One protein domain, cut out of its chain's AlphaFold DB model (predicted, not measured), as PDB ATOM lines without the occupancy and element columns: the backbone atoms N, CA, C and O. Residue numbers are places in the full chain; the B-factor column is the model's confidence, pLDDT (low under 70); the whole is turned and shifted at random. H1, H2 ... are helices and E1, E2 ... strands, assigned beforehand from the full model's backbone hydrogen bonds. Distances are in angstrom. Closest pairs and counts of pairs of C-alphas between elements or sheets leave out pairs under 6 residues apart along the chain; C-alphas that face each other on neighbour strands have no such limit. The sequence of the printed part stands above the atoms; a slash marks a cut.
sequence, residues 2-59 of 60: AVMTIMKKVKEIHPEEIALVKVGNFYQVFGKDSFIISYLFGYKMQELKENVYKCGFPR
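This is residues 2 to 59 of the 60 residues of the protein "MutS_I domain-containing protein" of Firmicutes bacterium (UniProt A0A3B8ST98). A small, strongly twisted sheet of four strands has one helix, H2, packed over one face, slantwise to the strands, while a second helix, H1, lies over E2 near the E1 edge of the sheet, also slantwise to the strands, with its residues 3 to 8 coming near E2 and E1. The two long inner strands, E2 and E4, run through the middle, and H1 and H2 keep apart from each other. The printed part has 58 residues with two named helices and four named strands, in the order H1, E1, E2, H2, E3, E4; the sheet runs E1, E2, E4, E3, all antiparallel, and the class is mixed, helices and strands. The whole is compact and rounded, with a radius of gyration of the C-alphas of 10.7 A and spans of 27 by 24 by 22 A.

H1, residues 2 to 13, begins with C-alpha 2 at (-15.779, 27.155, 21.298) and is 17.2 A long. E1 is residues 21 to 23, and E2, residues 26 to 30, is 13.0 A long. H2, residues 32 to 41, is 14.5 A long and begins with C-alpha 32 at (-16.738, 37.986, 6.477). E3, residues 45 to 49, is 12.5 A long. E4, residues 52 to 58, is the longest strand at 20.5 A and ends with C-alpha 58 at (-30.314, 24.084, 6.852).

The sheet is only just strongly twisted, its C-alphas lying up to 4.2 A off the best plane. E1 and E2 form a hairpin, with N 23 and O 26 at 2.8 A, within hydrogen-bond range. E2 and E4 are antiparallel at 159 degrees, with N 29 and O 55 at 2.9 A. E3 and E4 form the other hairpin, with N 46 and O 54 at 2.8 A. H2 is on one face of the sheet, two layers, at a height of 8.2 A; it lies over E4, slantwise at 33 degrees on the local plane, and its closest C-alphas to E4 are those of Ser 34 and Cys 55, 4.9 A apart. E2, H2 and E3 make a split strand-helix-strand unit, two strands running the same way with E4 between them, and its crossover is right-handed. H1 is on the sheet at a height of 8.3 A and lies over E2, slantwise at 53 degrees on the local plane; the closest C-alphas of H1 and E2 are those of Met 4 and Phe 30, 7.5 A apart. In H1 and H2 every O i to N i+4 pair is within hydrogen-bond range.

The C-alphas of Ile 13 and Gly 42 are the two farthest apart, at 27.5 A. The printed part has no cut. The link H1 to E1 is short, and the other four links are tight. The mean pLDDT of the printed part is 90.7, and residue 50 is the one printed residue under 70.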
ATOM      1  N   ALA A   2     -16.647  28.207  21.860       84.12
ATOM      2  CA  ALA A   2     -15.779  27.155  21.298       84.12
ATOM      3  C   ALA A   2     -15.805  27.038  19.756       84.12
ATOM      4  O   ALA A   2     -14.752  27.015  19.127       84.12
ATOM      5  N   VAL A   3     -16.994  27.052  19.137       86.44
ATOM      6  CA  VAL A   3     -17.140  26.963  17.668       86.44
ATOM      7  C   VAL A   3     -16.435  28.116  16.942       86.44
ATOM      8  O   VAL A   3     -15.774  27.891  15.936       86.44
ATOM      9  N   MET A   4     -16.508  29.342  17.474       85.56
ATOM     10  CA  MET A   4     -15.825  30.488  16.863       85.56
ATOM     11  C   MET A   4     -14.304  30.366  16.953       85.56
ATOM     12  O   MET A   4     -13.612  30.724  16.007       85.56
ATOM     13  N   THR A   5     -13.777  29.840  18.061       90.31
ATOM     14  CA  THR A   5     -12.337  29.590  18.210       90.31
ATOM     15  C   THR A   5     -11.846  28.570  17.188       90.31
ATOM     16  O   THR A   5     -10.791  28.768  16.592       90.31
ATOM     17  N   ILE A   6     -12.624  27.509  16.948       91.12
ATOM     18  CA  ILE A   6     -12.316  26.513  15.916       91.12
ATOM     19  C   ILE A   6     -12.334  27.171  14.536       91.12
ATOM     20  O   ILE A   6     -11.364  27.038  13.801       91.12
ATOM     21  N   MET A   7     -13.374  27.946  14.209       91.25
ATOM     22  CA  MET A   7     -13.445  28.602  12.898       91.25
ATOM     23  C   MET A   7     -12.351  29.634  12.680       91.25
ATOM     24  O   MET A   7     -11.842  29.742  11.570       91.25
ATOM     25  N   LYS A   8     -11.928  30.342  13.730       91.19
ATOM     26  CA  LYS A   8     -10.775  31.236  13.642       91.19
ATOM     27  C   LYS A   8      -9.507  30.463  13.270       91.19
ATOM     28  O   LYS A   8      -8.841  30.850  12.321       91.19
ATOM     29  N   LYS A   9      -9.232  29.336  13.939       94.19
ATOM     30  CA  LYS A   9      -8.092  28.468  13.597       94.19
ATOM     31  C   LYS A   9      -8.190  27.894  12.184       94.19
ATOM     32  O   LYS A   9      -7.196  27.854  11.475       94.19
ATOM     33  N   VAL A  10      -9.382  27.478  11.753       93.62
ATOM     34  CA  VAL A  10      -9.592  26.983  10.383       93.62
ATOM     35  C   VAL A  10      -9.270  28.074   9.363       93.62
ATOM     36  O   VAL A  10      -8.551  27.800   8.414       93.62
ATOM     37  N   LYS A  11      -9.716  29.317   9.581       92.50
ATOM     38  CA  LYS A  11      -9.405  30.453   8.696       92.50
ATOM     39  C   LYS A  11      -7.945  30.903   8.748       92.50
ATOM     40  O   LYS A  11      -7.479  31.494   7.785       92.50
ATOM     41  N   GLU A  12      -7.227  30.638   9.837       94.00
ATOM     42  CA  GLU A  12      -5.775  30.852   9.897       94.00
ATOM     43  C   GLU A  12      -5.025  29.868   8.983       94.00
ATOM     44  O   GLU A  12      -4.033  30.248   8.371       94.00
ATOM     45  N   ILE A  13      -5.517  28.631   8.850       95.81
ATOM     46  CA  ILE A  13      -4.939  27.603   7.967       95.81
ATOM     47  C   ILE A  13      -5.429  27.777   6.517       95.81
ATOM     48  O   ILE A  13      -4.661  27.601   5.577       95.81
ATOM     49  N   HIS A  14      -6.698  28.158   6.348       93.75
ATOM     50  CA  HIS A  14      -7.402  28.291   5.071       93.75
ATOM     51  C   HIS A  14      -7.984  29.710   4.909       93.75
ATOM     52  O   HIS A  14      -9.193  29.918   5.069       93.75
ATOM     53  N   PRO A  15      -7.148  30.728   4.634       92.62
ATOM     54  CA  PRO A  15      -7.591  32.124   4.606       92.62
ATOM     55  C   PRO A  15      -8.516  32.453   3.424       92.62
ATOM     56  O   PRO A  15      -9.432  33.269   3.580       92.62
ATOM     57  N   GLU A  16      -8.313  31.809   2.274       94.12
ATOM     58  CA  GLU A  16      -9.006  32.125   1.014       94.12
ATOM     59  C   GLU A  16     -10.318  31.353   0.811       94.12
ATOM     60  O   GLU A  16     -11.147  31.734  -0.011       94.12
ATOM     61  N   GLU A  17     -10.546  30.295   1.586       93.88
ATOM     62  CA  GLU A  17     -11.726  29.441   1.457       93.88
ATOM     63  C   GLU A  17     -12.844  29.873   2.409       93.88
ATOM     64  O   GLU A  17     -12.594  30.401   3.494       93.88
ATOM     65  N   ILE A  18     -14.099  29.620   2.034       92.38
ATOM     66  CA  ILE A  18     -15.249  29.863   2.912       92.38
ATOM     67  C   ILE A  18     -15.359  28.715   3.913       92.38
ATOM     68  O   ILE A  18     -15.593  27.566   3.535       92.38
ATOM     69  N   ALA A  19     -15.255  29.027   5.202       93.31
ATOM     70  CA  ALA A  19     -15.327  28.020   6.249       93.31
ATOM     71  C   ALA A  19     -16.774  27.835   6.742       93.31
ATOM     72  O   ALA A  19     -17.398  28.747   7.290       93.31
ATOM     73  N   LEU A  20     -17.292  26.614   6.601       92.56
ATOM     74  CA  LEU A  20     -18.625  26.204   7.052       92.56
ATOM     75  C   LEU A  20     -18.490  25.212   8.212       92.56
ATOM     76  O   LEU A  20     -17.765  24.227   8.100       92.56
ATOM     77  N   VAL A  21     -19.225  25.415   9.306       92.88
ATOM     78  CA  VAL A  21     -19.267  24.447  10.416       92.88
ATOM     79  C   VAL A  21     -20.664  23.901  10.609       92.88
ATOM     80  O   VAL A  21     -21.637  24.645  10.731       92.88
ATOM     81  N   LYS A  22     -20.770  22.574  10.656       92.94
ATOM     82  CA  LYS A  22     -22.030  21.899  10.943       92.94
ATOM     83  C   LYS A  22     -22.321  21.961  12.443       92.94
ATOM     84  O   LYS A  22     -21.568  21.415  13.247       92.94
ATOM     85  N   VAL A  23     -23.443  22.572  12.808       90.75
ATOM     86  CA  VAL A  23     -23.957  22.646  14.179       90.75
ATOM     87  C   VAL A  23     -25.392  22.121  14.174       90.75
ATOM     88  O   VAL A  23     -26.318  22.788  13.711       90.75
ATOM     89  N   GLY A  24     -25.574  20.887  14.651       90.94
ATOM     90  CA  GLY A  24     -26.854  20.180  14.553       90.94
ATOM     91  C   GLY A  24     -27.272  19.963  13.095       90.94
ATOM     92  O   GLY A  24     -26.512  19.401  12.304       90.94
ATOM     93  N   ASN A  25     -28.470  20.434  12.742       92.69
ATOM     94  CA  ASN A  25     -29.038  20.335  11.391       92.69
ATOM     95  C   ASN A  25     -28.737  21.554  10.504       92.69
ATOM     96  O   ASN A  25     -29.313  21.680   9.429       92.69
ATOM     97  N   PHE A  26     -27.855  22.457  10.934       92.06
ATOM     98  CA  PHE A  26     -27.514  23.666  10.189       92.06
ATOM     99  C   PHE A  26     -26.016  23.738   9.915       92.06
ATOM    100  O   PHE A  26     -25.198  23.299  10.725       92.06
ATOM    101  N   TYR A  27     -25.662  24.349   8.794       93.81
ATOM    102  CA  TYR A  27     -24.330  24.891   8.580       93.81
ATOM    103  C   TYR A  27     -24.320  26.341   9.037       93.81
ATOM    104  O   TYR A  27     -25.233  27.102   8.723       93.81
ATOM    105  N   GLN A  28     -23.306  26.704   9.812       92.88
ATOM    106  CA  GLN A  28     -23.091  28.049  10.321       92.88
ATOM    107  C   GLN A  28     -21.792  28.617   9.767       92.88
ATOM    108  O   GLN A  28     -20.803  27.907   9.584       92.88
ATOM    109  N   VAL A  29     -21.823  29.920   9.525       93.81
ATOM    110  CA  VAL A  29     -20.752  30.706   8.917       93.81
ATOM    111  C   VAL A  29     -20.604  31.979   9.729       93.81
ATOM    112  O   VAL A  29     -21.610  32.530  10.179       93.81
ATOM    113  N   PHE A  30     -19.378  32.454   9.926       92.12
ATOM    114  CA  PHE A  30     -19.083  33.568  10.828       92.12
ATOM    115  C   PHE A  30     -18.267  34.658  10.128       92.12
ATOM    116  O   PHE A  30     -17.508  34.383   9.201       92.12
ATOM    117  N   GLY A  31     -18.395  35.901  10.592       90.56
ATOM    118  CA  GLY A  31     -17.582  37.026  10.125       90.56
ATOM    119  C   GLY A  31     -17.790  37.334   8.640       90.56
ATOM    120  O   GLY A  31     -18.920  37.314   8.157       90.56
ATOM    121  N   LYS A  32     -16.703  37.617   7.908       91.31
ATOM    122  CA  LYS A  32     -16.738  37.986   6.477       91.31
ATOM    123  C   LYS A  32     -17.429  36.933   5.609       91.31
ATOM    124  O   LYS A  32     -18.282  37.273   4.796       91.31
ATOM    125  N   ASP A  33     -17.129  35.663   5.856       92.75
ATOM    126  CA  ASP A  33     -17.706  34.528   5.135       92.75
ATOM    127  C   ASP A  33     -19.243  34.507   5.245       92.75
ATOM    128  O   ASP A  33     -19.943  34.145   4.300       92.75
ATOM    129  N   SER A  34     -19.790  34.967   6.377       93.06
ATOM    130  CA  SER A  34     -21.240  35.049   6.573       93.06
ATOM    131  C   SER A  34     -21.919  36.087   5.672       93.06
ATOM    132  O   SER A  34     -23.046  35.853   5.239       93.06
ATOM    133  N   PHE A  35     -21.229  37.181   5.330       93.00
ATOM    134  CA  PHE A  35     -21.725  38.175   4.373       93.00
ATOM    135  C   PHE A  35     -21.738  37.621   2.953       93.00
ATOM    136  O   PHE A  35     -22.713  37.821   2.236       93.00
ATOM    137  N   ILE A  36     -20.692  36.886   2.564       93.31
ATOM    138  CA  ILE A  36     -20.598  36.266   1.237       93.31
ATOM    139  C   ILE A  36     -21.746  35.269   1.048       93.31
ATOM    140  O   ILE A  36     -22.469  35.335   0.059       93.31
ATOM    141  N   ILE A  37     -21.967  34.386   2.025       93.25
ATOM    142  CA  ILE A  37     -23.048  33.393   1.967       93.25
ATOM    143  C   ILE A  37     -24.428  34.056   1.979       93.25
ATOM    144  O   ILE A  37     -25.301  33.665   1.207       93.25
ATOM    145  N   SER A  38     -24.628  35.077   2.812       94.19
ATOM    146  CA  SER A  38     -25.862  35.869   2.813       94.19
ATOM    147  C   SER A  38     -26.133  36.500   1.447       94.19
ATOM    148  O   SER A  38     -27.237  36.381   0.924       94.19
ATOM    149  N   TYR A  39     -25.115  37.105   0.834       94.56
ATOM    150  CA  TYR A  39     -25.229  37.751  -0.469       94.56
ATOM    151  C   TYR A  39     -25.528  36.754  -1.596       94.56
ATOM    152  O   TYR A  39     -26.420  36.993  -2.404       94.56
ATOM    153  N   LEU A  40     -24.818  35.623  -1.636       94.00
ATOM    154  CA  LEU A  40     -24.973  34.622  -2.696       94.00
ATOM    155  C   LEU A  40     -26.292  33.848  -2.602       94.00
ATOM    156  O   LEU A  40     -26.875  33.509  -3.628       94.00
ATOM    157  N   PHE A  41     -26.755  33.543  -1.387       91.81
ATOM    158  CA  PHE A  41     -27.890  32.641  -1.168       91.81
ATOM    159  C   PHE A  41     -29.132  33.320  -0.575       91.81
ATOM    160  O   PHE A  41     -30.157  32.667  -0.391       91.81
ATOM    161  N   GLY A  42     -29.066  34.614  -0.253       92.44
ATOM    162  CA  GLY A  42     -30.182  35.377   0.314       92.44
ATOM    163  C   GLY A  42     -30.540  35.000   1.756       92.44
ATOM    164  O   GLY A  42     -31.656  35.263   2.207       92.44
ATOM    165  N   TYR A  43     -29.631  34.354   2.495       92.62
ATOM    166  CA  TYR A  43     -29.897  33.937   3.872       92.62
ATOM    167  C   TYR A  43     -29.773  35.093   4.863       92.62
ATOM    168  O   TYR A  43     -28.821  35.869   4.838       92.62
ATOM    169  N   LYS A  44     -30.703  35.155   5.821       91.94
ATOM    170  CA  LYS A  44     -30.702  36.187   6.861       91.94
ATOM    171  C   LYS A  44     -29.448  36.091   7.738       91.94
ATOM    172  O   LYS A  44     -29.120  35.030   8.270       91.94
ATOM    173  N   MET A  45     -28.789  37.228   7.941       92.62
ATOM    174  CA  MET A  45     -27.681  37.359   8.884       92.62
ATOM    175  C   MET A  45     -28.189  37.663  10.293       92.62
ATOM    176  O   MET A  45     -29.202  38.338  10.478       92.62
ATOM    177  N   GLN A  46     -27.464  37.171  11.292       91.25
ATOM    178  CA  GLN A  46     -27.717  37.442  12.699       91.25
ATOM    179  C   GLN A  46     -26.444  37.984  13.347       91.25
ATOM    180  O   GLN A  46     -25.384  37.367  13.248       91.25
ATOM    181  N   GLU A  47     -26.557  39.105  14.050       89.88
ATOM    182  CA  GLU A  47     -25.474  39.606  14.892       89.88
ATOM    183  C   GLU A  47     -25.357  38.751  16.162       89.88
ATOM    184  O   GLU A  47     -26.356  38.411  16.801       89.88
ATOM    185  N   LEU A  48     -24.134  38.337  16.495       82.38
ATOM    186  CA  LEU A  48     -23.847  37.496  17.654       82.38
ATOM    187  C   LEU A  48     -23.394  38.326  18.859       82.38
ATOM    188  O   LEU A  48     -23.902  38.117  19.957       82.38
ATOM    189  N   LYS A  49     -22.421  39.220  18.648       76.94
ATOM    190  CA  LYS A  49     -21.860  40.190  19.605       76.94
ATOM    191  C   LYS A  49     -21.102  41.261  18.823       76.94
ATOM    192  O   LYS A  49     -20.390  40.869  17.906       76.94
ATOM    193  N   GLU A  50     -21.233  42.528  19.219       67.31
ATOM    194  CA  GLU A  50     -20.495  43.714  18.730       67.31
ATOM    195  C   GLU A  50     -19.715  43.490  17.418       67.31
ATOM    196  O   GLU A  50     -18.526  43.166  17.429       67.31
ATOM    197  N   ASN A  51     -20.396  43.652  16.275       74.56
ATOM    198  CA  ASN A  51     -19.850  43.528  14.911       74.56
ATOM    199  C   ASN A  51     -19.443  42.117  14.439       74.56
ATOM    200  O   ASN A  51     -18.922  41.961  13.331       74.56
ATOM    201  N   VAL A  52     -19.705  41.062  15.212       83.00
ATOM    202  CA  VAL A  52     -19.564  39.673  14.757       83.00
ATOM    203  C   VAL A  52     -20.900  39.162  14.246       83.00
ATOM    204  O   VAL A  52     -21.826  38.907  15.016       83.00
ATOM    205  N   TYR A  53     -20.963  38.926  12.941       90.50
ATOM    206  CA  TYR A  53     -22.138  38.377  12.280       90.50
ATOM    207  C   TYR A  53     -21.998  36.876  12.045       90.50
ATOM    208  O   TYR A  53     -20.897  36.349  11.860       90.50
ATOM    209  N   LYS A  54     -23.135  36.184  12.046       91.75
ATOM    210  CA  LYS A  54     -23.258  34.815  11.560       91.75
ATOM    211  C   LYS A  54     -24.364  34.700  10.521       91.75
ATOM    212  O   LYS A  54     -25.348  35.437  10.546       91.75
ATOM    213  N   CYS A  55     -24.224  33.713   9.658       93.62
ATOM    214  CA  CYS A  55     -25.245  33.270   8.725       93.62
ATOM    215  C   CYS A  55     -25.391  31.756   8.886       93.62
ATOM    216  O   CYS A  55     -24.415  31.071   9.205       93.62
ATOM    217  N   GLY A  56     -26.604  31.232   8.730       91.44
ATOM    218  CA  GLY A  56     -26.845  29.804   8.857       91.44
ATOM    219  C   GLY A  56     -27.908  29.316   7.894       91.44
ATOM    220  O   GLY A  56     -28.899  30.002   7.658       91.44
ATOM    221  N   PHE A  57     -27.697  28.119   7.360       91.88
ATOM    222  CA  PHE A  57     -28.601  27.484   6.412       91.88
ATOM    223  C   PHE A  57     -28.806  26.007   6.758       91.88
ATOM    224  O   PHE A  57     -27.904  25.373   7.320       91.88
ATOM    225  N   PRO A  58     -30.005  25.459   6.502       91.69
ATOM    226  CA  PRO A  58     -30.314  24.084   6.852       91.69
ATOM    227  C   PRO A  58     -29.474  23.120   6.016       91.69
ATOM    228  O   PRO A  58     -29.241  23.327   4.824       91.69
ATOM    229  N   ARG A  59     -29.038  22.032   6.644       83.75
ATOM    230  CA  ARG A  59     -28.556  20.856   5.932       83.75
ATOM    231  C   ARG A  59     -29.785  20.185   5.317       83.75
ATOM    232  O   ARG A  59     -30.669  19.782   6.068       83.75
TER     233      ARG A  59